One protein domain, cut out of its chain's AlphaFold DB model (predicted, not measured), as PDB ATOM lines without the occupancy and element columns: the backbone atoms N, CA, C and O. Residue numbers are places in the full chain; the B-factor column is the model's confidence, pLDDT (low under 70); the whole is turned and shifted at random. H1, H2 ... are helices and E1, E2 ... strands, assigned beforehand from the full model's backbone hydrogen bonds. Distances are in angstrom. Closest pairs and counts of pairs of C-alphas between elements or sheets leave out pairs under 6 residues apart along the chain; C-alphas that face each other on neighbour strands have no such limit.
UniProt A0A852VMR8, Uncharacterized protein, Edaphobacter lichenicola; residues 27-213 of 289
ATOM      1  N   GLN A  27     -26.168  23.825 -13.368       93.00
ATOM      2  CA  GLN A  27     -27.587  23.733 -13.053       93.00
ATOM      3  C   GLN A  27     -28.066  25.104 -12.597       93.00
ATOM      4  O   GLN A  27     -27.390  25.774 -11.812       93.00
ATOM      5  N   ARG A  28     -29.227  25.504 -13.101       95.75
ATOM      6  CA  ARG A  28     -29.987  26.642 -12.613       95.75
ATOM      7  C   ARG A  28     -31.005  26.139 -11.608       95.75
ATOM      8  O   ARG A  28     -31.722  25.183 -11.891       95.75
ATOM      9  N   GLU A  29     -31.083  26.819 -10.480       96.56
ATOM     10  CA  GLU A  29     -32.149  26.642  -9.500       96.56
ATOM     11  C   GLU A  29     -33.320  27.570  -9.849       96.56
ATOM     12  O   GLU A  29     -33.117  28.759 -10.120       96.56
ATOM     13  N   VAL A  30     -34.537  27.028  -9.898       95.50
ATOM     14  CA  VAL A  30     -35.766  27.764 -10.211       95.50
ATOM     15  C   VAL A  30     -36.766  27.545  -9.086       95.50
ATOM     16  O   VAL A  30     -37.407  26.495  -9.006       95.50
ATOM     17  N   VAL A  31     -36.917  28.574  -8.262       93.31
ATOM     18  CA  VAL A  31     -37.843  28.627  -7.135       93.31
ATOM     19  C   VAL A  31     -39.078  29.420  -7.543       93.31
ATOM     20  O   VAL A  31     -38.976  30.553  -8.018       93.31
ATOM     21  N   THR A  32     -40.249  28.824  -7.357       90.56
ATOM     22  CA  THR A  32     -41.551  29.456  -7.595       90.56
ATOM     23  C   THR A  32     -42.455  29.278  -6.382       90.56
ATOM     24  O   THR A  32     -42.164  28.460  -5.506       90.56
ATOM     25  N   ASP A  33     -43.604  29.956  -6.355       82.38
ATOM     26  CA  ASP A  33     -44.608  29.776  -5.293       82.38
ATOM     27  C   ASP A  33     -45.133  28.322  -5.204       82.38
ATOM     28  O   ASP A  33     -45.755  27.930  -4.215       82.38
ATOM     29  N   LYS A  34     -44.907  27.499  -6.241       82.50
ATOM     30  CA  LYS A  34     -45.444  26.131  -6.360       82.50
ATOM     31  C   LYS A  34     -44.399  25.036  -6.175       82.50
ATOM     32  O   LYS A  34     -44.765  23.919  -5.803       82.50
ATOM     33  N   SER A  35     -43.137  25.297  -6.505       88.06
ATOM     34  CA  SER A  35     -42.102  24.261  -6.538       88.06
ATOM     35  C   SER A  35     -40.694  24.835  -6.607       88.06
ATOM     36  O   SER A  35     -40.488  25.930  -7.119       88.06
ATOM     37  N   ASP A  36     -39.728  24.013  -6.212       91.56
ATOM     38  CA  ASP A  36     -38.315  24.178  -6.542       91.56
ATOM     39  C   ASP A  36     -37.920  23.123  -7.591       91.56
ATOM     40  O   ASP A  36     -38.236  21.934  -7.461       91.56
ATOM     41  N   THR A  37     -37.282  23.570  -8.670       94.19
ATOM     42  CA  THR A  37     -36.838  22.727  -9.780       94.19
ATOM     43  C   THR A  37     -35.439  23.113 -10.237       94.19
ATOM     44  O   THR A  37     -34.978  24.229 -10.027       94.19
ATOM     45  N   HIS A  38     -34.754  22.167 -10.876       94.44
ATOM     46  CA  HIS A  38     -33.416  22.375 -11.413       94.44
ATOM     47  C   HIS A  38     -33.403  22.052 -12.904       94.44
ATOM     48  O   HIS A  38     -33.977  21.044 -13.328       94.44
ATOM     49  N   ASP A  39     -32.739  22.885 -13.699       94.25
ATOM     50  CA  ASP A  39     -32.536  22.628 -15.121       94.25
ATOM     51  C   ASP A  39     -31.180  23.121 -15.636       94.25
ATOM     52  O   ASP A  39     -30.360  23.676 -14.910       94.25
ATOM     53  N   THR A  40     -30.911  22.860 -16.916       93.69
ATOM     54  CA  THR A  40     -29.722  23.392 -17.585       93.69
ATOM     55  C   THR A  40     -30.051  24.745 -18.209       93.69
ATOM     56  O   THR A  40     -30.861  24.786 -19.143       93.69
ATOM     57  N   PRO A  41     -29.384  25.835 -17.795       94.81
ATOM     58  CA  PRO A  41     -29.604  27.136 -18.393       94.81
ATOM     59  C   PRO A  41     -28.983  27.214 -19.790       94.81
ATOM     60  O   PRO A  41     -27.917  26.662 -20.070       94.81
ATOM     61  N   VAL A  42     -29.640  27.974 -20.663       94.38
ATOM     62  CA  VAL A  42     -29.101  28.376 -21.965       94.38
ATOM     63  C   VAL A  42     -28.556  29.793 -21.841       94.38
ATOM     64  O   VAL A  42     -29.132  30.632 -21.147       94.38
ATOM     65  N   ALA A  43     -27.428  30.053 -22.500       95.12
ATOM     66  CA  ALA A  43     -26.848  31.382 -22.513       95.12
ATOM     67  C   ALA A  43     -27.676  32.337 -23.381       95.12
ATOM     68  O   ALA A  43     -28.069  31.988 -24.497       95.12
ATOM     69  N   HIS A  44     -27.892  33.554 -22.890       96.19
ATOM     70  CA  HIS A  44     -28.577  34.608 -23.634       96.19
ATOM     71  C   HIS A  44     -27.891  35.970 -23.442       96.19
ATOM     72  O   HIS A  44     -27.189  36.171 -22.446       96.19
ATOM     73  N   PRO A  45     -28.089  36.938 -24.361       96.50
ATOM     74  CA  PRO A  45     -27.682  38.317 -24.118       96.50
ATOM     75  C   PRO A  45     -28.503  38.931 -22.984       96.50
ATOM     76  O   PRO A  45     -29.660  38.564 -22.800       96.50
ATOM     77  N   LEU A  46     -27.957  39.927 -22.275       96.75
ATOM     78  CA  LEU A  46     -28.654  40.584 -21.154       96.75
ATOM     79  C   LEU A  46     -30.064  41.093 -21.524       96.75
ATOM     80  O   LEU A  46     -30.984  41.035 -20.710       96.75
ATOM     81  N   SER A  47     -30.259  41.521 -22.777       96.81
ATOM     82  CA  SER A  47     -31.558  41.953 -23.309       96.81
ATOM     83  C   SER A  47     -32.649  40.882 -23.240       96.81
ATOM     84  O   SER A  47     -33.830  41.222 -23.217       96.81
ATOM     85  N   TRP A  48     -32.280  39.600 -23.165       96.19
ATOM     86  CA  TRP A  48     -33.231  38.511 -22.993       96.19
ATOM     87  C   TRP A  48     -34.018  38.637 -21.682       96.19
ATOM     88  O   TRP A  48     -35.215  38.365 -21.658       96.19
ATOM     89  N   TRP A  49     -33.395  39.106 -20.605       96.56
ATOM     90  CA  TRP A  49     -34.096  39.292 -19.333       96.56
ATOM     91  C   TRP A  49     -34.738  40.671 -19.193       96.56
ATOM     92  O   TRP A  49     -35.633  40.833 -18.366       96.56
ATOM     93  N   THR A  50     -34.295  41.666 -19.971       96.50
ATOM     94  CA  THR A  50     -34.680  43.068 -19.743       96.50
ATOM     95  C   THR A  50     -35.657  43.668 -20.752       96.50
ATOM     96  O   THR A  50     -36.310  44.656 -20.440       96.50
ATOM     97  N   GLN A  51     -35.784  43.120 -21.965       96.25
ATOM     98  CA  GLN A  51     -36.682  43.704 -22.977       96.25
ATOM     99  C   GLN A  51     -38.140  43.272 -22.818       96.25
ATOM    100  O   GLN A  51     -39.045  44.078 -23.015       96.25
ATOM    101  N   ASP A  52     -38.362  42.006 -22.481       93.50
ATOM    102  CA  ASP A  52     -39.685  41.438 -22.231       93.50
ATOM    103  C   ASP A  52     -39.559  40.450 -21.066       93.50
ATOM    104  O   ASP A  52     -39.302  39.265 -21.287       93.50
ATOM    105  N   PRO A  53     -39.604  40.938 -19.816       92.88
ATOM    106  CA  PRO A  53     -39.427  40.086 -18.650       92.88
ATOM    107  C   PRO A  53     -40.617  39.157 -18.414       92.88
ATOM    108  O   PRO A  53     -40.401  38.038 -17.973       92.88
ATOM    109  N   LEU A  54     -41.850  39.559 -18.746       92.88
ATOM    110  CA  LEU A  54     -43.060  38.786 -18.424       92.88
ATOM    111  C   LEU A  54     -43.128  37.441 -19.156       92.88
ATOM    112  O   LEU A  54     -43.704  36.492 -18.636       92.88
ATOM    113  N   ARG A  55     -42.459  37.299 -20.306       90.94
ATOM    114  CA  ARG A  55     -42.305  35.993 -20.976       90.94
ATOM    115  C   ARG A  55     -41.528  34.956 -20.159       90.94
ATOM    116  O   ARG A  55     -41.457  33.796 -20.561       90.94
ATOM    117  N   LEU A  56     -40.864  35.384 -19.085       90.06
ATOM    118  CA  LEU A  56     -40.132  34.507 -18.185       90.06
ATOM    119  C   LEU A  56     -41.034  33.880 -17.120       90.06
ATOM    120  O   LEU A  56     -40.502  33.073 -16.371       90.06
ATOM    121  N   ASP A  57     -42.328  34.215 -17.051       89.25
ATOM    122  CA  ASP A  57     -43.330  33.593 -16.168       89.25
ATOM    123  C   ASP A  57     -43.373  32.065 -16.365       89.25
ATOM    124  O   ASP A  57     -43.960  31.552 -17.324       89.25
ATOM    125  N   VAL A  58     -42.679  31.323 -15.497       84.75
ATOM    126  CA  VAL A  58     -42.536  29.867 -15.631       84.75
ATOM    127  C   VAL A  58     -43.711  29.150 -14.985       84.75
ATOM    128  O   VAL A  58     -44.159  28.119 -15.492       84.75
ATOM    129  N   ASP A  59     -44.219  29.675 -13.873       79.38
ATOM    130  CA  ASP A  59     -45.257  29.019 -13.085       79.38
ATOM    131  C   ASP A  59     -46.684  29.437 -13.468       79.38
ATOM    132  O   ASP A  59     -47.645  28.814 -12.988       79.38
ATOM    133  N   ARG A  60     -46.822  30.415 -14.377       81.50
ATOM    134  CA  ARG A  60     -48.096  30.936 -14.889       81.50
ATOM    135  C   ARG A  60     -49.003  31.407 -13.762       81.50
ATOM    136  O   ARG A  60     -50.203  31.116 -13.757       81.50
ATOM    137  N   THR A  61     -48.413  31.998 -12.733       77.75
ATOM    138  CA  THR A  61     -49.150  32.562 -11.600       77.75
ATOM    139  C   THR A  61     -49.701  33.937 -11.916       77.75
ATOM    140  O   THR A  61     -50.766  34.281 -11.397       77.75
ATOM    141  N   LEU A  62     -49.065  34.684 -12.823       83.62
ATOM    142  CA  LEU A  62     -49.698  35.859 -13.393       83.62
ATOM    143  C   LEU A  62     -50.969  35.405 -14.132       83.62
ATOM    144  O   LEU A  62     -50.911  34.486 -14.954       83.62
ATOM    145  N   PRO A  63     -52.137  36.016 -13.861       82.25
ATOM    146  CA  PRO A  63     -53.430  35.563 -14.373       82.25
ATOM    147  C   PRO A  63     -53.644  35.845 -15.872       82.25
ATOM    148  O   PRO A  63     -54.753  36.160 -16.297       82.25
ATOM    149  N   PHE A  64     -52.603  35.730 -16.698       83.06
ATOM    150  CA  PHE A  64     -52.689  35.878 -18.144       83.06
ATOM    151  C   PHE A  64     -53.745  34.942 -18.740       83.06
ATOM    152  O   PHE A  64     -53.789  33.742 -18.467       83.06
ATOM    153  N   GLY A  65     -54.606  35.502 -19.587       81.44
ATOM    154  CA  GLY A  65     -55.708  34.787 -20.222       81.44
ATOM    155  C   GLY A  65     -56.916  34.528 -19.316       81.44
ATOM    156  O   GLY A  65     -57.915  34.007 -19.813       81.44
ATOM    157  N   LEU A  66     -56.876  34.895 -18.029       85.88
ATOM    158  CA  LEU A  66     -58.076  34.937 -17.191       85.88
ATOM    159  C   LEU A  66     -58.887  36.200 -17.491       85.88
ATOM    160  O   LEU A  66     -58.379  37.163 -18.063       85.88
ATOM    161  N   LYS A  67     -60.173  36.187 -17.131       89.69
ATOM    162  CA  LYS A  67     -61.048  37.344 -17.321       89.69
ATOM    163  C   LYS A  67     -60.896  38.326 -16.165       89.69
ATOM    164  O   LYS A  67     -60.989  37.940 -15.000       89.69
ATOM    165  N   ALA A  68     -60.712  39.592 -16.506       91.88
ATOM    166  CA  ALA A  68     -60.911  40.688 -15.576       91.88
ATOM    167  C   ALA A  68     -62.414  40.925 -15.339       91.88
ATOM    168  O   ALA A  68     -63.265  40.452 -16.098       91.88
ATOM    169  N   THR A  69     -62.760  41.683 -14.298       91.50
ATOM    170  CA  THR A  69     -64.159  41.989 -13.938       91.50
ATOM    171  C   THR A  69     -64.939  42.768 -14.999       91.50
ATOM    172  O   THR A  69     -66.166  42.743 -14.998       91.50
ATOM    173  N   ASP A  70     -64.258  43.469 -15.903       91.38
ATOM    174  CA  ASP A  70     -64.865  44.164 -17.049       91.38
ATOM    175  C   ASP A  70     -65.007  43.259 -18.296       91.38
ATOM    176  O   ASP A  70     -65.517  43.688 -19.333       91.38
ATOM    177  N   GLY A  71     -64.576  41.998 -18.196       90.94
ATOM    178  CA  GLY A  71     -64.695  40.975 -19.224       90.94
ATOM    179  C   GLY A  71     -63.527  40.873 -20.209       90.94
ATOM    180  O   GLY A  71     -63.553  39.939 -21.021       90.94
ATOM    181  N   HIS A  72     -62.516  41.754 -20.166       94.31
ATOM    182  CA  HIS A  72     -61.329  41.590 -21.019       94.31
ATOM    183  C   HIS A  72     -60.426  40.453 -20.512       94.31
ATOM    184  O   HIS A  72     -60.505  40.039 -19.354       94.31
ATOM    185  N   LEU A  73     -59.592  39.900 -21.399       93.31
ATOM    186  CA  LEU A  73     -58.599  38.890 -21.024       93.31
ATOM    187  C   LEU A  73     -57.325  39.575 -20.544       93.31
ATOM    188  O   LEU A  73     -56.723  40.328 -21.307       93.31
ATOM    189  N   ILE A  74     -56.905  39.255 -19.325       91.12
ATOM    190  CA  ILE A  74     -55.697  39.803 -18.711       91.12
ATOM    191  C   ILE A  74     -54.475  39.422 -19.555       91.12
ATOM    192  O   ILE A  74     -54.312  38.276 -19.985       91.12
ATOM    193  N   SER A  75     -53.597  40.388 -19.784       92.56
ATOM    194  CA  SER A  75     -52.451  40.321 -20.684       92.56
ATOM    195  C   SER A  75     -51.246  41.069 -20.106       92.56
ATOM    196  O   SER A  75     -51.328  41.697 -19.055       92.56
ATOM    197  N   ALA A  76     -50.112  41.052 -20.811       92.00
ATOM    198  CA  ALA A  76     -48.920  41.810 -20.422       92.00
ATOM    199  C   ALA A  76     -49.148  43.336 -20.343       92.00
ATOM    200  O   ALA A  76     -48.430  44.018 -19.618       92.00
ATOM    201  N   GLN A  77     -50.135  43.880 -21.068       94.00
ATOM    202  CA  GLN A  77     -50.440  45.320 -21.065       94.00
ATOM    203  C   GLN A  77     -51.102  45.778 -19.759       94.00
ATOM    204  O   GLN A  77     -51.036  46.957 -19.414       94.00
ATOM    205  N   ASP A  78     -51.675  44.835 -19.013       94.69
ATOM    206  CA  ASP A  78     -52.345  45.076 -17.736       94.69
ATOM    207  C   ASP A  78     -51.356  45.149 -16.564       94.69
ATOM    208  O   ASP A  78     -51.752  45.292 -15.406       94.69
ATOM    209  N   TYR A  79     -50.054  45.109 -16.866       94.69
ATOM    210  CA  TYR A  79     -48.973  45.234 -15.902       94.69
ATOM    211  C   TYR A  79     -48.014  46.363 -16.274       94.69
ATOM    212  O   TYR A  79     -47.783  46.682 -17.442       94.69
ATOM    213  N   ARG A  80     -47.409  46.962 -15.251       95.75
ATOM    214  CA  ARG A  80     -46.215  47.798 -15.365       95.75
ATOM    215  C   ARG A  80     -45.047  47.035 -14.766       95.75
ATOM    216  O   ARG A  80     -45.143  46.560 -13.639       95.75
ATOM    217  N   VAL A  81     -43.936  46.965 -15.487       96.06
ATOM    218  CA  VAL A  81     -42.727  46.299 -15.000       96.06
ATOM    219  C   VAL A  81     -41.623  47.317 -14.761       96.06
ATOM    220  O   VAL A  81     -41.343  48.160 -15.611       96.06
ATOM    221  N   GLU A  82     -40.982  47.213 -13.605       96.88
ATOM    222  CA  GLU A  82     -39.781  47.959 -13.250       96.88
ATOM    223  C   GLU A  82     -38.645  46.967 -13.002       96.88
ATOM    224  O   GLU A  82     -38.832  45.956 -12.329       96.88
ATOM    225  N   GLN A  83     -37.459  47.236 -13.543       97.50
ATOM    226  CA  GLN A  83     -36.305  46.357 -13.372       97.50
ATOM    227  C   GLN A  83     -35.111  47.115 -12.818       97.50
ATOM    228  O   GLN A  83     -34.773  48.207 -13.277       97.50
ATOM    229  N   LYS A  84     -34.427  46.489 -11.862       97.94
ATOM    230  CA  LYS A  84     -33.131  46.930 -11.358       97.94
ATOM    231  C   LYS A  84     -32.075  45.899 -11.729       97.94
ATOM    232  O   LYS A  84     -32.031  44.816 -11.147       97.94
ATOM    233  N   VAL A  85     -31.205  46.270 -12.664       98.25
ATOM    234  CA  VAL A  85     -30.015  45.497 -13.040       98.25
ATOM    235  C   VAL A  85     -28.833  45.993 -12.210       98.25
ATOM    236  O   VAL A  85     -28.600  47.197 -12.130       98.25
ATOM    237  N   THR A  86     -28.121  45.087 -11.548       98.44
ATOM    238  CA  THR A  86     -26.990  45.412 -10.667       98.44
ATOM    239  C   THR A  86     -25.806  44.509 -10.982       98.44
ATOM    240  O   THR A  86     -25.926  43.291 -10.863       98.44
ATOM    241  N   ASP A  87     -24.656  45.095 -11.311       97.94
ATOM    242  CA  ASP A  87     -23.380  44.377 -11.323       97.94
ATOM    243  C   ASP A  87     -22.989  44.082  -9.870       97.94
ATOM    244  O   ASP A  87     -22.696  44.998  -9.101       97.94
ATOM    245  N   LEU A  88     -23.052  42.814  -9.458       97.44
ATOM    246  CA  LEU A  88     -22.844  42.442  -8.059       97.44
ATOM    247  C   LEU A  88     -21.359  42.367  -7.710       97.44
ATOM    248  O   LEU A  88     -20.910  42.988  -6.748       97.44
ATOM    249  N   CYS A  89     -20.608  41.548  -8.444       97.44
ATOM    250  CA  CYS A  89     -19.208  41.260  -8.150       97.44
ATOM    251  C   CYS A  89     -18.536  40.487  -9.294       97.44
ATOM    252  O   CYS A  89     -19.161  40.149 -10.301       97.44
ATOM    253  N   VAL A  90     -17.250  40.181  -9.104       97.31
ATOM    254  CA  VAL A  90     -16.501  39.218  -9.916       97.31
ATOM    255  C   VAL A  90     -15.959  38.129  -8.992       97.31
ATOM    256  O   VAL A  90     -15.213  38.438  -8.062       97.31
ATOM    257  N   LEU A  91     -16.297  36.864  -9.254       96.44
ATOM    258  CA  LEU A  91     -15.800  35.700  -8.512       96.44
ATOM    259  C   LEU A  91     -15.075  34.749  -9.460       96.44
ATOM    260  O   LEU A  91     -15.637  34.322 -10.461       96.44
ATOM    261  N   SER A  92     -13.812  34.430  -9.163       94.50
ATOM    262  CA  SER A  92     -12.979  33.545  -9.997       94.50
ATOM    263  C   SER A  92     -13.014  33.908 -11.488       94.50
ATOM    264  O   SER A  92     -13.115  33.034 -12.338       94.50
ATOM    265  N   THR A  93     -12.920  35.209 -11.798       93.75
ATOM    266  CA  THR A  93     -13.011  35.823 -13.146       93.75
ATOM    267  C   THR A  93     -14.401  35.869 -13.791       93.75
ATOM    268  O   THR A  93     -14.554  36.474 -14.849       93.75
ATOM    269  N   HIS A  94     -15.433  35.339 -13.134       95.06
ATOM    270  CA  HIS A  94     -16.813  35.396 -13.617       95.06
ATOM    271  C   HIS A  94     -17.521  36.639 -13.085       95.06
ATOM    272  O   HIS A  94     -17.647  36.815 -11.873       95.06
ATOM    273  N   ALA A  95     -17.983  37.506 -13.986       97.38
ATOM    274  CA  ALA A  95     -18.804  38.656 -13.620       97.38
ATOM    275  C   ALA A  95     -20.239  38.207 -13.323       97.38
ATOM    276  O   ALA A  95     -20.827  37.446 -14.096       97.38
ATOM    277  N   ILE A  96     -20.792  38.687 -12.212       98.38
ATOM    278  CA  ILE A  96     -22.116  38.305 -11.728       98.38
ATOM    279  C   ILE A  96     -23.030  39.527 -11.754       98.38
ATOM    280  O   ILE A  96     -22.696  40.576 -11.202       98.38
ATOM    281  N   VAL A  97     -24.204  39.360 -12.356       98.44
ATOM    282  CA  VAL A  97     -25.246  40.381 -12.473       98.44
ATOM    283  C   VAL A  97     -26.508  39.879 -11.783       98.44
ATOM    284  O   VAL A  97     -26.877  38.717 -11.918       98.44
ATOM    285  N   GLN A  98     -27.194  40.757 -11.065       98.62
ATOM    286  CA  GLN A  98     -28.525  40.490 -10.533       98.62
ATOM    287  C   GLN A  98     -29.557  41.348 -11.242       98.62
ATOM    288  O   GLN A  98     -29.339  42.540 -11.467       98.62
ATOM    289  N   ILE A  99     -30.714  40.756 -11.509       98.38
ATOM    290  CA  ILE A  99     -31.901  41.473 -11.957       98.38
ATOM    291  C   ILE A  99     -32.991  41.252 -10.919       98.38
ATOM    292  O   ILE A  99     -33.353  40.112 -10.645       98.38
ATOM    293  N   ILE A 100     -33.503  42.341 -10.348       97.31
ATOM    294  CA  ILE A 100     -34.770  42.326  -9.611       97.31
ATOM    295  C   ILE A 100     -35.824  42.943 -10.521       97.31
ATOM    296  O   ILE A 100     -35.663  44.082 -10.962       97.31
ATOM    297  N   THR A 101     -36.876  42.185 -10.804       96.62
ATOM    298  CA  THR A 101     -38.029  42.609 -11.599       96.62
ATOM    299  C   THR A 101     -39.208  42.792 -10.656       96.62
ATOM    300  O   THR A 101     -39.592  41.846  -9.982       96.62
ATOM    301  N   THR A 102     -39.779  43.990 -10.607       94.81
ATOM    302  CA  THR A 102     -40.987  44.297  -9.837       94.81
ATOM    303  C   THR A 102     -42.145  44.508 -10.806       94.81
ATOM    304  O   THR A 102     -42.046  45.320 -11.728       94.81
ATOM    305  N   ILE A 103     -43.232  43.771 -10.606       94.00
ATOM    306  CA  ILE A 103     -44.376  43.710 -11.513       94.00
ATOM    307  C   ILE A 103     -45.594  44.261 -10.774       94.00
ATOM    308  O   ILE A 103     -46.036  43.719  -9.764       94.00
ATOM    309  N   TYR A 104     -46.135  45.359 -11.288       93.31
ATOM    310  CA  TYR A 104     -47.302  46.039 -10.746       93.31
ATOM    311  C   TYR A 104     -48.508  45.750 -11.631       93.31
ATOM    312  O   TYR A 104     -48.458  46.021 -12.830       93.31
ATOM    313  N   ALA A 105     -49.604  45.265 -11.053       92.75
ATOM    314  CA  ALA A 105     -50.894  45.295 -11.733       92.75
ATOM    315  C   ALA A 105     -51.333  46.754 -11.953       92.75
ATOM    316  O   ALA A 105     -51.143  47.611 -11.084       92.75
ATOM    317  N   GLN A 106     -51.904  47.058 -13.120       93.94
ATOM    318  CA  GLN A 106     -52.436  48.393 -13.396       93.94
ATOM    319  C   GLN A 106     -53.648  48.696 -12.494       93.94
ATOM    320  O   GLN A 106     -54.411  47.784 -12.159       93.94
ATOM    321  N   PRO A 107     -53.873  49.968 -12.106       92.88
ATOM    322  CA  PRO A 107     -55.028  50.346 -11.299       92.88
ATOM    323  C   PRO A 107     -56.351  49.880 -11.916       92.88
ATOM    324  O   PRO A 107     -56.595  50.084 -13.103       92.88
ATOM    325  N   GLY A 108     -57.221  49.291 -11.094       87.56
ATOM    326  CA  GLY A 108     -58.525  48.787 -11.531       87.56
ATOM    327  C   GLY A 108     -58.503  47.379 -12.129       87.56
ATOM    328  O   GLY A 108     -59.571  46.848 -12.429       87.56
ATOM    329  N   LEU A 109     -57.331  46.745 -12.256       90.19
ATOM    330  CA  LEU A 109     -57.250  45.338 -12.627       90.19
ATOM    331  C   LEU A 109     -57.766  44.466 -11.475       90.19
ATOM    332  O   LEU A 109     -57.096  44.296 -10.454       90.19
ATOM    333  N   ALA A 110     -58.958  43.900 -11.647       91.00
ATOM    334  CA  ALA A 110     -59.550  42.952 -10.715       91.00
ATOM    335  C   ALA A 110     -59.845  41.628 -11.418       91.00
ATOM    336  O   ALA A 110     -60.395  41.602 -12.521       91.00
ATOM    337  N   LEU A 111     -59.476  40.527 -10.767       87.94
ATOM    338  CA  LEU A 111     -59.705  39.180 -11.269       87.94
ATOM    339  C   LEU A 111     -61.164  38.773 -11.041       87.94
ATOM    340  O   LEU A 111     -61.658  38.835  -9.911       87.94
ATOM    341  N   ASP A 112     -61.840  38.311 -12.098       87.00
ATOM    342  CA  ASP A 112     -63.170  37.719 -11.978       87.00
ATOM    343  C   ASP A 112     -63.078  36.296 -11.408       87.00
ATOM    344  O   ASP A 112     -62.784  35.318 -12.100       87.00
ATOM    345  N   THR A 113     -63.361  36.183 -10.114       84.62
ATOM    346  CA  THR A 113     -63.360  34.921  -9.374       84.62
ATOM    347  C   THR A 113     -64.669  34.142  -9.501       84.62
ATOM    348  O   THR A 113     -64.735  33.004  -9.041       84.62
ATOM    349  N   SER A 114     -65.708  34.690 -10.148       82.81
ATOM    350  CA  SER A 114     -67.044  34.069 -10.211       82.81
ATOM    351  C   SER A 114     -67.068  32.715 -10.930       82.81
ATOM    352  O   SER A 114     -67.977  31.908 -10.732       82.81
ATOM    353  N   THR A 115     -66.045  32.444 -11.742       73.56
ATOM    354  CA  THR A 115     -65.871  31.179 -12.467       73.56
ATOM    355  C   THR A 115     -65.192  30.084 -11.641       73.56
ATOM    356  O   THR A 115     -65.153  28.933 -12.080       73.56
ATOM    357  N   VAL A 116     -64.695  30.406 -10.442       76.00
ATOM    358  CA  VAL A 116     -64.022  29.467  -9.540       76.00
ATOM    359  C   VAL A 116     -64.982  29.092  -8.401       76.00
ATOM    360  O   VAL A 116     -65.285  29.933  -7.551       76.00
ATOM    361  N   PRO A 117     -65.485  27.842  -8.344       70.56
ATOM    362  CA  PRO A 117     -66.404  27.418  -7.291       70.56
ATOM    363  C   PRO A 117     -65.810  27.633  -5.894       70.56
ATOM    364  O   PRO A 117     -64.743  27.112  -5.579       70.56
ATOM    365  N   GLY A 118     -66.520  28.386  -5.050       77.38
ATOM    366  CA  GLY A 118     -66.094  28.688  -3.680       77.38
ATOM    367  C   GLY A 118     -65.108  29.851  -3.550       77.38
ATOM    368  O   GLY A 118     -64.697  30.156  -2.431       77.38
ATOM    369  N   ALA A 119     -64.744  30.520  -4.647       76.31
ATOM    370  CA  ALA A 119     -63.964  31.740  -4.554       76.31
ATOM    371  C   ALA A 119     -64.815  32.894  -3.998       76.31
ATOM    372  O   ALA A 119     -66.021  32.987  -4.235       76.31
ATOM    373  N   GLY A 120     -64.167  33.745  -3.203       79.62
ATOM    374  CA  GLY A 120     -64.772  34.934  -2.613       79.62
ATOM    375  C   GLY A 120     -65.084  36.025  -3.651       79.62
ATOM    376  O   GLY A 120     -65.061  35.765  -4.857       79.62
ATOM    377  N   PRO A 121     -65.374  37.260  -3.203       87.25
ATOM    378  CA  PRO A 121     -65.577  38.389  -4.112       87.25
ATOM    379  C   PRO A 121     -64.355  38.612  -5.027       87.25
ATOM    380  O   PRO A 121     -63.268  38.118  -4.711       87.25
ATOM    381  N   PRO A 122     -64.513  39.362  -6.136       87.00
ATOM    382  CA  PRO A 122     -63.404  39.708  -7.017       87.00
ATOM    383  C   PRO A 122     -62.208  40.266  -6.248       87.00
ATOM    384  O   PRO A 122     -62.368  41.052  -5.310       87.00
ATOM    385  N   ILE A 123     -61.012  39.864  -6.666       87.31
ATOM    386  CA  ILE A 123     -59.762  40.273  -6.029       87.31
ATOM    387  C   ILE A 123     -59.153  41.385  -6.873       87.31
ATOM    388  O   ILE A 123     -58.836  41.175  -8.044       87.31
ATOM    389  N   SER A 124     -58.987  42.563  -6.279       90.31
ATOM    390  CA  SER A 124     -58.237  43.662  -6.885       90.31
ATOM    391  C   SER A 124     -56.751  43.323  -6.859       90.31
ATOM    392  O   SER A 124     -56.138  43.274  -5.795       90.31
ATOM    393  N   LEU A 125     -56.172  43.058  -8.030       87.38
ATOM    394  CA  LEU A 125     -54.752  42.722  -8.154       87.38
ATOM    395  C   LEU A 125     -53.870  43.947  -7.897       87.38
ATOM    396  O   LEU A 125     -52.751  43.808  -7.421       87.38
ATOM    397  N   ALA A 126     -54.389  45.146  -8.170       87.50
ATOM    398  CA  ALA A 126     -53.706  46.408  -7.899       87.50
ATOM    399  C   ALA A 126     -53.557  46.718  -6.398       87.50
ATOM    400  O   ALA A 126     -52.688  47.506  -6.030       87.50
ATOM    401  N   ASP A 127     -54.390  46.110  -5.545       87.69
ATOM    402  CA  ASP A 127     -54.324  46.282  -4.086       87.69
ATOM    403  C   ASP A 127     -53.372  45.276  -3.418       87.69
ATOM    404  O   ASP A 127     -53.081  45.390  -2.223       87.69
ATOM    405  N   LEU A 128     -52.876  44.289  -4.171       86.88
ATOM    406  CA  LEU A 128     -51.860  43.359  -3.695       86.88
ATOM    407  C   LEU A 128     -50.469  44.010  -3.763       86.88
ATOM    408  O   LEU A 128     -50.216  44.859  -4.623       86.88
ATOM    409  N   PRO A 129     -49.533  43.612  -2.881       88.12
ATOM    410  CA  PRO A 129     -48.128  43.945  -3.066       88.12
ATOM    411  C   PRO A 129     -47.657  43.530  -4.469       88.12
ATOM    412  O   PRO A 129     -48.108  42.502  -4.977       88.12
ATOM    413  N   PRO A 130     -46.752  44.295  -5.102       90.75
ATOM    414  CA  PRO A 130     -46.254  43.926  -6.416       90.75
ATOM    415  C   PRO A 130     -45.522  42.585  -6.355       90.75
ATOM    416  O   PRO A 130     -44.771  42.321  -5.411       90.75
ATOM    417  N   ALA A 131     -45.689  41.780  -7.401       90.62
ATOM    418  CA  ALA A 131     -44.890  40.581  -7.588       90.62
ATOM    419  C   ALA A 131     -43.420  40.972  -7.779       90.62
ATOM    420  O   ALA A 131     -43.104  42.000  -8.394       90.62
ATOM    421  N   GLN A 132     -42.512  40.162  -7.240       92.56
ATOM    422  CA  GLN A 132     -41.080  40.390  -7.383       92.56
ATOM    423  C   GLN A 132     -40.383  39.120  -7.833       92.56
ATOM    424  O   GLN A 132     -40.511  38.068  -7.213       92.56
ATOM    425  N   TRP A 133     -39.590  39.239  -8.892       95.31
ATOM    426  CA  TRP A 133     -38.737  38.167  -9.384       95.31
ATOM    427  C   TRP A 133     -37.270  38.539  -9.239       95.31
ATOM    428  O   TRP A 133     -36.892  39.709  -9.374       95.31
ATOM    429  N   LYS A 134     -36.424  37.532  -9.028       97.00
ATOM    430  CA  LYS A 134     -34.968  37.682  -8.999       97.00
ATOM    431  C   LYS A 134     -34.307  36.703  -9.948       97.00
ATOM    432  O   LYS A 134     -34.595  35.513  -9.901       97.00
ATOM    433  N   SER A 135     -33.350  37.204 -10.721       98.12
ATOM    434  CA  SER A 135     -32.426  36.398 -11.518       98.12
ATOM    435  C   SER A 135     -30.987  36.697 -11.110       98.12
ATOM    436  O   SER A 135     -30.604  37.869 -11.025       98.12
ATOM    437  N   LEU A 136     -30.178  35.655 -10.900       98.62
ATOM    438  CA  LEU A 136     -28.720  35.769 -10.790       98.62
ATOM    439  C   LEU A 136     -28.081  35.234 -12.065       98.62
ATOM    440  O   LEU A 136     -28.292  34.081 -12.446       98.62
ATOM    441  N   LEU A 137     -27.313  36.091 -12.725       98.44
ATOM    442  CA  LEU A 137     -26.708  35.849 -14.023       98.44
ATOM    443  C   LEU A 137     -25.186  35.809 -13.896       98.44
ATOM    444  O   LEU A 137     -24.587  36.650 -13.227       98.44
ATOM    445  N   VAL A 138     -24.555  34.871 -14.592       97.81
ATOM    446  CA  VAL A 138     -23.102  34.727 -14.682       97.81
ATOM    447  C   VAL A 138     -22.683  34.971 -16.120       97.81
ATOM    448  O   VAL A 138     -23.152  34.282 -17.028       97.81
ATOM    449  N   LYS A 139     -21.809  35.954 -16.338       96.19
ATOM    450  CA  LYS A 139     -21.283  36.274 -17.665       96.19
ATOM    451  C   LYS A 139     -20.449  35.109 -18.193       96.19
ATOM    452  O   LYS A 139     -19.540  34.635 -17.516       96.19
ATOM    453  N   VAL A 140     -20.738  34.682 -19.416       92.50
ATOM    454  CA  VAL A 140     -19.962  33.658 -20.116       92.50
ATOM    455  C   VAL A 140     -18.600  34.246 -20.490       92.50
ATOM    456  O   VAL A 140     -18.563  35.323 -21.095       92.50
ATOM    457  N   PRO A 141     -17.482  33.573 -20.162       86.06
ATOM    458  CA  PRO A 141     -16.168  33.990 -20.631       86.06
ATOM    459  C   PRO A 141     -16.147  34.080 -22.159       86.06
ATOM    460  O   PRO A 141     -16.590  33.163 -22.853       86.06
ATOM    461  N   VAL A 142     -15.643  35.194 -22.687       81.19
ATOM    462  CA  VAL A 142     -15.468  35.360 -24.132       81.19
ATOM    463  C   VAL A 142     -14.308  34.471 -24.574       81.19
ATOM    464  O   VAL A 142     -13.235  34.511 -23.974       81.19
ATOM    465  N   ASP A 143     -14.509  33.666 -25.618       76.00
ATOM    466  CA  ASP A 143     -13.393  32.989 -26.277       76.00
ATOM    467  C   ASP A 143     -12.597  34.034 -27.070       76.00
ATOM    468  O   ASP A 143     -13.059  34.524 -28.106       76.00
ATOM    469  N   ASP A 144     -11.395  34.360 -26.587       70.75
ATOM    470  CA  ASP A 144     -10.446  35.293 -27.215       70.75
ATOM    471  C   ASP A 144     -10.074  34.910 -28.664       70.75
ATOM    472  O   ASP A 144      -9.421  35.676 -29.373       70.75
ATOM    473  N   ARG A 145     -10.478  33.725 -29.140       77.19
ATOM    474  CA  ARG A 145     -10.304  33.288 -30.532       77.19
ATOM    475  C   ARG A 145     -11.420  33.752 -31.474       77.19
ATOM    476  O   ARG A 145     -11.291  33.558 -32.686       77.19
ATOM    477  N   SER A 146     -12.504  34.351 -30.972       74.00
ATOM    478  CA  SER A 146     -13.561  34.910 -31.822       74.00
ATOM    479  C   SER A 146     -13.075  36.179 -32.531       74.00
ATOM    480  O   SER A 146     -12.688  37.157 -31.904       74.00
ATOM    481  N   VAL A 147     -13.137  36.180 -33.865       76.19
ATOM    482  CA  VAL A 147     -12.685  37.298 -34.718       76.19
ATOM    483  C   VAL A 147     -13.708  38.447 -34.770       76.19
ATOM    484  O   VAL A 147     -13.369  39.564 -35.153       76.19
ATOM    485  N   ALA A 148     -14.958  38.197 -34.368       78.94
ATOM    486  CA  ALA A 148     -16.017  39.202 -34.324       78.94
ATOM    487  C   ALA A 148     -16.425  39.523 -32.875       78.94
ATOM    488  O   ALA A 148     -16.501  38.597 -32.058       78.94
ATOM    489  N   PRO A 149     -16.737  40.798 -32.559       77.44
ATOM    490  CA  PRO A 149     -17.299  41.164 -31.266       77.44
ATOM    491  C   PRO A 149     -18.652  40.468 -31.090       77.44
ATOM    492  O   PRO A 149     -19.588  40.706 -31.854       77.44
ATOM    493  N   GLN A 150     -18.742  39.587 -30.096       78.06
ATOM    494  CA  GLN A 150     -20.002  38.974 -29.691       78.06
ATOM    495  C   GLN A 150     -20.609  39.785 -28.544       78.06
ATOM    496  O   GLN A 150     -19.866  40.239 -27.671       78.06
ATOM    497  N   PRO A 151     -21.937  39.996 -28.527       86.75
ATOM    498  CA  PRO A 151     -22.582  40.599 -27.373       86.75
ATOM    499  C   PRO A 151     -22.388  39.695 -26.158       86.75
ATOM    500  O   PRO A 151     -22.484  38.470 -26.279       86.75
ATOM    501  N   ASP A 152     -22.170  40.309 -24.996       93.56
ATOM    502  CA  ASP A 152     -22.048  39.597 -23.728       93.56
ATOM    503  C   ASP A 152     -23.192  38.594 -23.553       93.56
ATOM    504  O   ASP A 152     -24.368  38.953 -23.658       93.56
ATOM    505  N   GLN A 153     -22.831  37.341 -23.290       95.75
ATOM    506  CA  GLN A 153     -23.763  36.264 -22.985       95.75
ATOM    507  C   GLN A 153     -23.732  35.966 -21.491       95.75
ATOM    508  O   GLN A 153     -22.697  36.122 -20.843       95.75
ATOM    509  N   TYR A 154     -24.853  35.498 -20.956       97.38
ATOM    510  CA  TYR A 154     -25.002  35.164 -19.546       97.38
ATOM    511  C   TYR A 154     -25.732  33.831 -19.384       97.38
ATOM    512  O   TYR A 154     -26.653  33.549 -20.144       97.38
ATOM    513  N   PHE A 155     -25.360  33.033 -18.384       96.69
ATOM    514  CA  PHE A 155     -26.190  31.939 -17.875       96.69
ATOM    515  C   PHE A 155     -26.931  32.411 -16.626       96.69
ATOM    516  O   PHE A 155     -26.345  33.084 -15.784       96.69
ATOM    517  N   GLU A 156     -28.196  32.036 -16.471       97.81
ATOM    518  CA  GLU A 156     -28.916  32.234 -15.211       97.81
ATOM    519  C   GLU A 156     -28.647  31.044 -14.287       97.81
ATOM    520  O   GLU A 156     -28.872  29.907 -14.689       97.81
ATOM    521  N   ILE A 157     -28.157  31.294 -13.072       97.69
ATOM    522  CA  ILE A 157     -27.857  30.248 -12.073       97.69
ATOM    523  C   ILE A 157     -28.936  30.129 -10.999       97.69
ATOM    524  O   ILE A 157     -29.033  29.101 -10.335       97.69
ATOM    525  N   TYR A 158     -29.759  31.166 -10.856       98.00
ATOM    526  CA  TYR A 158     -30.854  31.216  -9.902       98.00
ATOM    527  C   TYR A 158     -31.994  32.056 -10.456       98.00
ATOM    528  O   TYR A 158     -31.752  33.145 -10.992       98.00
ATOM    529  N   ARG A 159     -33.217  31.569 -10.269       96.69
ATOM    530  CA  ARG A 159     -34.459  32.287 -10.521       96.69
ATOM    531  C   ARG A 159     -35.393  32.115  -9.329       96.69
ATOM    532  O   ARG A 159     -35.707  30.991  -8.970       96.69
ATOM    533  N   LEU A 160     -35.889  33.225  -8.795       95.06
ATOM    534  CA  LEU A 160     -37.012  33.259  -7.861       95.06
ATOM    535  C   LEU A 160     -38.182  33.980  -8.526       95.06
ATOM    536  O   LEU A 160     -38.012  35.125  -8.950       95.06
ATOM    537  N   GLN A 161     -39.337  33.323  -8.612       91.62
ATOM    538  CA  GLN A 161     -40.610  33.918  -9.021       91.62
ATOM    539  C   GLN A 161     -41.608  33.839  -7.874       91.62
ATOM    540  O   GLN A 161     -42.036  32.757  -7.485       91.62
ATOM    541  N   ALA A 162     -41.902  35.003  -7.304       82.50
ATOM    542  CA  ALA A 162     -42.820  35.170  -6.198       82.50
ATOM    543  C   ALA A 162     -43.923  36.147  -6.594       82.50
ATOM    544  O   ALA A 162     -43.729  37.370  -6.584       82.50
ATOM    545  N   ASP A 163     -45.080  35.603  -6.943       73.88
ATOM    546  CA  ASP A 163     -46.142  36.346  -7.617       73.88
ATOM    547  C   ASP A 163     -47.277  36.744  -6.671       73.88
ATOM    548  O   ASP A 163     -48.007  37.698  -6.935       73.88
ATOM    549  N   GLY A 164     -47.372  36.090  -5.510       67.06
ATOM    550  CA  GLY A 164     -48.331  36.427  -4.451       67.06
ATOM    551  C   GLY A 164     -47.872  37.491  -3.448       67.06
ATOM    552  O   GLY A 164     -48.548  37.693  -2.441       67.06
ATOM    553  N   GLY A 165     -46.707  38.120  -3.649       63.84
ATOM    554  CA  GLY A 165     -46.127  39.040  -2.660       63.84
ATOM    555  C   GLY A 165     -45.800  38.363  -1.320       63.84
ATOM    556  O   GLY A 165     -45.752  39.033  -0.291       63.84
ATOM    557  N   LEU A 166     -45.616  37.035  -1.331       63.66
ATOM    558  CA  LEU A 166     -45.286  36.237  -0.146       63.66
ATOM    559  C   LEU A 166     -43.960  36.700   0.460       63.66
ATOM    560  O   LEU A 166     -43.839  36.891   1.664       63.66
ATOM    561  N   PHE A 167     -42.973  36.964  -0.387       68.38
ATOM    562  CA  PHE A 167     -41.659  37.382   0.065       68.38
ATOM    563  C   PHE A 167     -41.655  38.853   0.474       68.38
ATOM    564  O   PHE A 167     -42.210  39.723  -0.202       68.38
ATOM    565  N   GLN A 168     -40.956  39.145   1.574       69.25
ATOM    566  CA  GLN A 168     -40.550  40.521   1.858       69.25
ATOM    567  C   GLN A 168     -39.701  41.039   0.691       69.25
ATOM    568  O   GLN A 168     -39.107  40.243  -0.034       69.25
ATOM    569  N   SER A 169     -39.620  42.365   0.531       82.88
ATOM    570  CA  SER A 169     -38.888  42.978  -0.583       82.88
ATOM    571  C   SER A 169     -37.549  42.276  -0.845       82.88
ATOM    572  O   SER A 169     -36.705  42.206   0.056       82.88
ATOM    573  N   LEU A 170     -37.391  41.731  -2.059       91.12
ATOM    574  CA  LEU A 170     -36.267  40.858  -2.395       91.12
ATOM    575  C   LEU A 170     -34.939  41.577  -2.154       91.12
ATOM    576  O   LEU A 170     -34.725  42.708  -2.605       91.12
ATOM    577  N   LYS A 171     -34.026  40.912  -1.446       92.25
ATOM    578  CA  LYS A 171     -32.734  41.502  -1.070       92.25
ATOM    579  C   LYS A 171     -31.701  41.305  -2.171       92.25
ATOM    580  O   LYS A 171     -31.823  40.420  -3.009       92.25
ATOM    581  N   SER A 172     -30.635  42.098  -2.179       96.19
ATOM    582  CA  SER A 172     -29.499  41.771  -3.045       96.19
ATOM    583  C   SER A 172     -28.770  40.527  -2.548       96.19
ATOM    584  O   SER A 172     -28.520  40.390  -1.351       96.19
ATOM    585  N   ALA A 173     -28.384  39.652  -3.478       97.81
ATOM    586  CA  ALA A 173     -27.407  38.613  -3.207       97.81
ATOM    587  C   ALA A 173     -26.078  39.245  -2.773       97.81
ATOM    588  O   ALA A 173     -25.747  40.378  -3.138       97.81
ATOM    589  N   SER A 174     -25.334  38.510  -1.959       97.81
ATOM    590  CA  SER A 174     -24.119  38.982  -1.305       97.81
ATOM    591  C   SER A 174     -22.990  37.977  -1.477       97.81
ATOM    592  O   SER A 174     -23.218  36.782  -1.669       97.81
ATOM    593  N   VAL A 175     -21.758  38.478  -1.412       98.19
ATOM    594  CA  VAL A 175     -20.562  37.639  -1.379       98.19
ATOM    595  C   VAL A 175     -20.156  37.427   0.070       98.19
ATOM    596  O   VAL A 175     -20.000  38.390   0.819       98.19
ATOM    597  N   TYR A 176     -19.945  36.171   0.445       97.69
ATOM    598  CA  TYR A 176     -19.512  35.775   1.779       97.69
ATOM    599  C   TYR A 176     -18.115  35.162   1.723       97.69
ATOM    600  O   TYR A 176     -17.809  34.349   0.848       97.69
ATOM    601  N   GLY A 177     -17.262  35.537   2.677       95.69
ATOM    602  CA  GLY A 177     -15.861  35.123   2.711       95.69
ATOM    603  C   GLY A 177     -14.964  35.915   1.755       95.69
ATOM    604  O   GLY A 177     -15.334  36.972   1.248       95.69
ATOM    605  N   VAL A 178     -13.740  35.422   1.545       93.81
ATOM    606  CA  VAL A 178     -12.712  36.090   0.730       93.81
ATOM    607  C   VAL A 178     -11.890  35.095  -0.087       93.81
ATOM    608  O   VAL A 178     -11.705  33.935   0.293       93.81
ATOM    609  N   GLY A 179     -11.339  35.578  -1.202       95.19
ATOM    610  CA  GLY A 179     -10.424  34.814  -2.046       95.19
ATOM    611  C   GLY A 179     -11.093  33.608  -2.723       95.19
ATOM    612  O   GLY A 179     -12.286  33.653  -3.015       95.19
ATOM    613  N   PRO A 180     -10.353  32.514  -2.977       95.19
ATOM    614  CA  PRO A 180     -10.840  31.390  -3.778       95.19
ATOM    615  C   PRO A 180     -11.907  30.535  -3.084       95.19
ATOM    616  O   PRO A 180     -12.380  29.579  -3.681       95.19
ATOM    617  N   ASN A 181     -12.266  30.828  -1.830       96.38
ATOM    618  CA  ASN A 181     -13.340  30.141  -1.104       96.38
ATOM    619  C   ASN A 181     -14.541  31.059  -0.833       96.38
ATOM    620  O   ASN A 181     -15.431  30.668  -0.081       96.38
ATOM    621  N   ALA A 182     -14.554  32.271  -1.396       97.94
ATOM    622  CA  ALA A 182     -15.727  33.127  -1.329       97.94
ATOM    623  C   ALA A 182     -16.907  32.471  -2.061       97.94
ATOM    624  O   ALA A 182     -16.717  31.762  -3.055       97.94
ATOM    625  N   ILE A 183     -18.114  32.716  -1.566       98.12
ATOM    626  CA  ILE A 183     -19.357  32.211  -2.154       98.12
ATOM    627  C   ILE A 183     -20.301  33.373  -2.441       98.12
ATOM    628  O   ILE A 183     -20.337  34.345  -1.690       98.12
ATOM    629  N   LEU A 184     -21.073  33.265  -3.515       98.56
ATOM    630  CA  LEU A 184     -22.262  34.079  -3.732       98.56
ATOM    631  C   LEU A 184     -23.420  33.415  -2.991       98.56
ATOM    632  O   LEU A 184     -23.591  32.206  -3.115       98.56
ATOM    633  N   GLY A 185     -24.230  34.179  -2.269       97.81
ATOM    634  CA  GLY A 185     -25.471  33.658  -1.707       97.81
ATOM    635  C   GLY A 185     -26.614  34.658  -1.761       97.81
ATOM    636  O   GLY A 185     -26.403  35.870  -1.688       97.81
ATOM    637  N   THR A 186     -27.829  34.139  -1.869       96.94
ATOM    638  CA  THR A 186     -29.080  34.893  -1.741       96.94
ATOM    639  C   THR A 186     -29.904  34.319  -0.600       96.94
ATOM    640  O   THR A 186     -29.823  33.125  -0.336       96.94
ATOM    641  N   PHE A 187     -30.666  35.173   0.080       94.38
ATOM    642  CA  PHE A 187     -31.589  34.795   1.145       94.38
ATOM    643  C   PHE A 187     -32.794  35.738   1.109       94.38
ATOM    644  O   PHE A 187     -32.669  36.935   1.400       94.38
ATOM    645  N   ASP A 188     -33.950  35.191   0.754       93.62
ATOM    646  CA  ASP A 188     -35.204  35.914   0.586       93.62
ATOM    647  C   ASP A 188     -36.280  35.271   1.473       93.62
ATOM    648  O   ASP A 188     -36.789  34.202   1.141       93.62
ATOM    649  N   PRO A 189     -36.606  35.858   2.640       89.62
ATOM    650  CA  PRO A 189     -37.597  35.293   3.552       89.62
ATOM    651  C   PRO A 189     -39.018  35.423   2.989       89.62
ATOM    652  O   PRO A 189     -39.404  36.494   2.513       89.62
ATOM    653  N   ASP A 190     -39.816  34.363   3.129       82.94
ATOM    654  CA  ASP A 190     -41.200  34.281   2.628       82.94
ATOM    655  C   ASP A 190     -42.237  34.956   3.549       82.94
ATOM    656  O   ASP A 190     -43.441  34.797   3.371       82.94
ATOM    657  N   GLY A 191     -41.772  35.655   4.594       75.00
ATOM    658  CA  GLY A 191     -42.614  36.358   5.567       75.00
ATOM    659  C   GLY A 191     -43.529  35.464   6.417       75.00
ATOM    660  O   GLY A 191     -44.226  35.984   7.290       75.00
ATOM    661  N   GLY A 192     -43.532  34.147   6.199       75.25
ATOM    662  CA  GLY A 192     -44.408  33.199   6.865       75.25
ATOM    663  C   GLY A 192     -43.982  32.893   8.302       75.25
ATOM    664  O   GLY A 192     -42.806  32.931   8.667       75.25
ATOM    665  N   ASN A 193     -44.950  32.494   9.131       67.75
ATOM    666  CA  ASN A 193     -44.721  32.146  10.543       67.75
ATOM    667  C   ASN A 193     -43.811  30.916  10.750       67.75
ATOM    668  O   ASN A 193     -43.390  30.656  11.873       67.75
ATOM    669  N   GLY A 194     -43.523  30.150   9.692       65.94
ATOM    670  CA  GLY A 194     -42.638  28.982   9.735       65.94
ATOM    671  C   GLY A 194     -41.154  29.303   9.540       65.94
ATOM    672  O   GLY A 194     -40.330  28.398   9.643       65.94
ATOM    673  N   GLY A 195     -40.805  30.565   9.250       72.06
ATOM    674  CA  GLY A 195     -39.433  30.941   8.912       72.06
ATOM    675  C   GLY A 195     -38.971  30.335   7.585       72.06
ATOM    676  O   GLY A 195     -37.818  29.923   7.469       72.06
ATOM    677  N   GLY A 196     -39.872  30.229   6.606       84.69
ATOM    678  CA  GLY A 196     -39.502  29.808   5.266       84.69
ATOM    679  C   GLY A 196     -38.705  30.893   4.543       84.69
ATOM    680  O   GLY A 196     -38.668  32.070   4.924       84.69
ATOM    681  N   CYS A 197     -37.987  30.477   3.514       91.38
ATOM    682  CA  CYS A 197     -37.270  31.371   2.628       91.38
ATOM    683  C   CYS A 197     -36.982  30.666   1.306       91.38
ATOM    684  O   CYS A 197     -37.067  29.441   1.210       91.38
ATOM    685  N   ALA A 198     -36.558  31.456   0.332       92.88
ATOM    686  CA  ALA A 198     -35.816  30.984  -0.817       92.88
ATOM    687  C   ALA A 198     -34.359  31.425  -0.633       92.88
ATOM    688  O   ALA A 198     -34.072  32.618  -0.478       92.88
ATOM    689  N   ASP A 199     -33.433  30.474  -0.595       94.94
ATOM    690  CA  ASP A 199     -32.005  30.746  -0.507       94.94
ATOM    691  C   ASP A 199     -31.212  29.844  -1.448       94.94
ATOM    692  O   ASP A 199     -31.675  28.794  -1.867       94.94
ATOM    693  N   GLY A 200     -30.016  30.289  -1.821       96.69
ATOM    694  CA  GLY A 200     -29.146  29.562  -2.739       96.69
ATOM    695  C   GLY A 200     -27.715  30.064  -2.612       96.69
ATOM    696  O   GLY A 200     -27.493  31.243  -2.314       96.69
ATOM    697  N   TYR A 201     -26.741  29.164  -2.772       97.94
ATOM    698  CA  TYR A 201     -25.327  29.446  -2.507       97.94
ATOM    699  C   TYR A 201     -24.428  28.784  -3.541       97.94
ATOM    700  O   TYR A 201     -24.472  27.565  -3.719       97.94
ATOM    701  N   TRP A 202     -23.549  29.575  -4.154       98.19
ATOM    702  CA  TRP A 202     -22.655  29.131  -5.217       98.19
ATOM    703  C   TRP A 202     -21.209  29.501  -4.923       98.19
ATOM    704  O   TRP A 202     -20.884  30.636  -4.570       98.19
ATOM    705  N   TRP A 203     -20.326  28.535  -5.117       98.00
ATOM    706  CA  TRP A 203     -18.887  28.720  -5.176       98.00
ATOM    707  C   TRP A 203     -18.434  28.788  -6.636       98.00
ATOM    708  O   TRP A 203     -19.076  28.217  -7.513       98.00
ATOM    709  N   PHE A 204     -17.331  29.486  -6.903       96.50
ATOM    710  CA  PHE A 204     -16.847  29.706  -8.263       96.50
ATOM    711  C   PHE A 204     -15.398  29.264  -8.420       96.50
ATOM    712  O   PHE A 204     -14.530  29.653  -7.633       96.50
ATOM    713  N   ASP A 205     -15.116  28.551  -9.504       94.69
ATOM    714  CA  ASP A 205     -13.765  28.266  -9.983       94.69
ATOM    715  C   ASP A 205     -13.612  28.620 -11.466       94.69
ATOM    716  O   ASP A 205     -14.437  29.326 -12.041       94.69
ATOM    717  N   ALA A 206     -12.534  28.159 -12.101       91.75
ATOM    718  CA  ALA A 206     -12.300  28.410 -13.520       91.75
ATOM    719  C   ALA A 206     -13.377  27.795 -14.438       91.75
ATOM    720  O   ALA A 206     -13.559  28.280 -15.551       91.75
ATOM    721  N   ALA A 207     -14.083  26.749 -13.995       90.44
ATOM    722  CA  ALA A 207     -15.135  26.098 -14.768       90.44
ATOM    723  C   ALA A 207     -16.490  26.818 -14.656       90.44
ATOM    724  O   ALA A 207     -17.322  26.662 -15.547       90.44
ATOM    725  N   GLY A 208     -16.710  27.618 -13.609       92.38
ATOM    726  CA  GLY A 208     -17.930  28.408 -13.443       92.38
ATOM    727  C   GLY A 208     -18.500  28.338 -12.033       92.38
ATOM    728  O   GLY A 208     -17.768  28.148 -11.063       92.38
ATOM    729  N   ALA A 209     -19.814  28.533 -11.940       95.62
ATOM    730  CA  ALA A 209     -20.565  28.442 -10.697       95.62
ATOM    731  C   ALA A 209     -20.890  26.982 -10.347       95.62
ATOM    732  O   ALA A 209     -21.312  26.207 -11.204       95.62
ATOM    733  N   HIS A 210     -20.776  26.649  -9.065       95.06
ATOM    734  CA  HIS A 210     -21.108  25.347  -8.492       95.06
ATOM    735  C   HIS A 210     -21.947  25.554  -7.234       95.06
ATOM    736  O   HIS A 210     -21.533  26.346  -6.384       95.06
ATOM    737  N   PRO A 211     -23.077  24.853  -7.057       96.25
ATOM    738  CA  PRO A 211     -23.777  24.850  -5.779       96.25
ATOM    739  C   PRO A 211     -22.831  24.428  -4.651       96.25
ATOM    740  O   PRO A 211     -22.051  23.484  -4.801       96.25
ATOM    741  N   VAL A 212     -22.881  25.128  -3.520       97.62
ATOM    742  CA  VAL A 212     -22.067  24.766  -2.355       97.62
ATOM    743  C   VAL A 212     -22.569  23.438  -1.774       97.62
ATOM    744  O   VAL A 212     -23.751  23.294  -1.466       97.62
ATOM    745  N   ASP A 213     -21.665  22.475  -1.579       97.50
ATOM    746  CA  ASP A 213     -21.965  21.178  -0.967       97.50
ATOM    747  C   ASP A 213     -21.974  21.291   0.564       97.50
ATOM    748  O   ASP A 213     -20.924  21.383   1.207       97.50
TER     749      ASP A 213
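What this domain is: This is residues 27 to 213 of the 289 residues of an uncharacterized protein of Edaphobacter lichenicola (UniProt A0A852VMR8). What shape do these atoms make? They make a sandwich, a large, twisted sheet of six strands face to face with a smaller sheet of four, their strands at 11 degrees to each other. The short helix H1 is on the large sheet's other face, and residues 143 to 149 stick out. What is it built of? The 187 printed residues hold, in order, E1 E2 H1 E3 E4 E5 E6 E7 E8 E9 E10, mostly strand, though under half are in named elements. The sheet E2 E1 E6 E5 E4 E3 is mixed, and the sheet E7 E8 E9 E10 is antiparallel. How large is it? It is compact, with a radius of gyration of the C-alphas of 18.7 A, and flat, spanning 58 by 44 by 24 A.

How they stand to each other: How does the large sheet begin? E1, residues 28 to 32, and E2, residues 36 to 39, form a hairpin, with N 30 and O 37 2.8 A apart. E6, residues 153 to 162, is the parallel neighbour of E1, with N 31 and O 159 2.8 A apart; it bends by 64 degrees at residue 157. What completes it? E3, residues 79 to 91, E4, residues 94 to 105, E5, residues 131 to 139, and E6 form a meander of successive hairpins, each strand the antiparallel neighbour of the one before: N 84 and O 100 are 2.9 A apart, N 133 and O 101 2.8 A, N 136 and O 158 3.0 A. H1, residues 47 to 50, is on this sheet at a height of 5.9 A, over none of its strands; it is too short for an O i to N i+4 pair, and its one O i to N i+3 pair is within hydrogen-bond range. What faces it? E7, residues 174 to 176, E8, residues 183 to 189, E9, residues 197 to 205, and E10, residues 208 to 211, form a second meander of hairpins: N 176 and O 183 are 2.8 A apart, N 186 and O 200 2.9 A, N 203 and O 210 2.8 A. The closest C-alphas of E3 and E9, those of Leu 91 and Phe 204, are 6.1 A apart.

Where its parts are: Where are the anchors? E1 begins at C-alpha 28 (-29.987, 26.642, -12.613), and E10 ends at C-alpha 211 (-23.777, 24.850, -5.779). Which strands are longest? From first to last C-alpha E4 measures 35.5 A, E3 35.3 A, E9 26.9 A, E5 26.0 A and E6 25.4 A.

The domain as a whole: Which links are long? H1 to E3, E4 to E5, E5 to E6 and E6 to E7 are long, and the printed part has no cut. How far does it reach, and where is confidence low? The farthest C-alphas, those of Gly 118 and Val 147, are 62.4 A apart. The model's pLDDT is under 70 at residues 164 to 168 and 193 to 194.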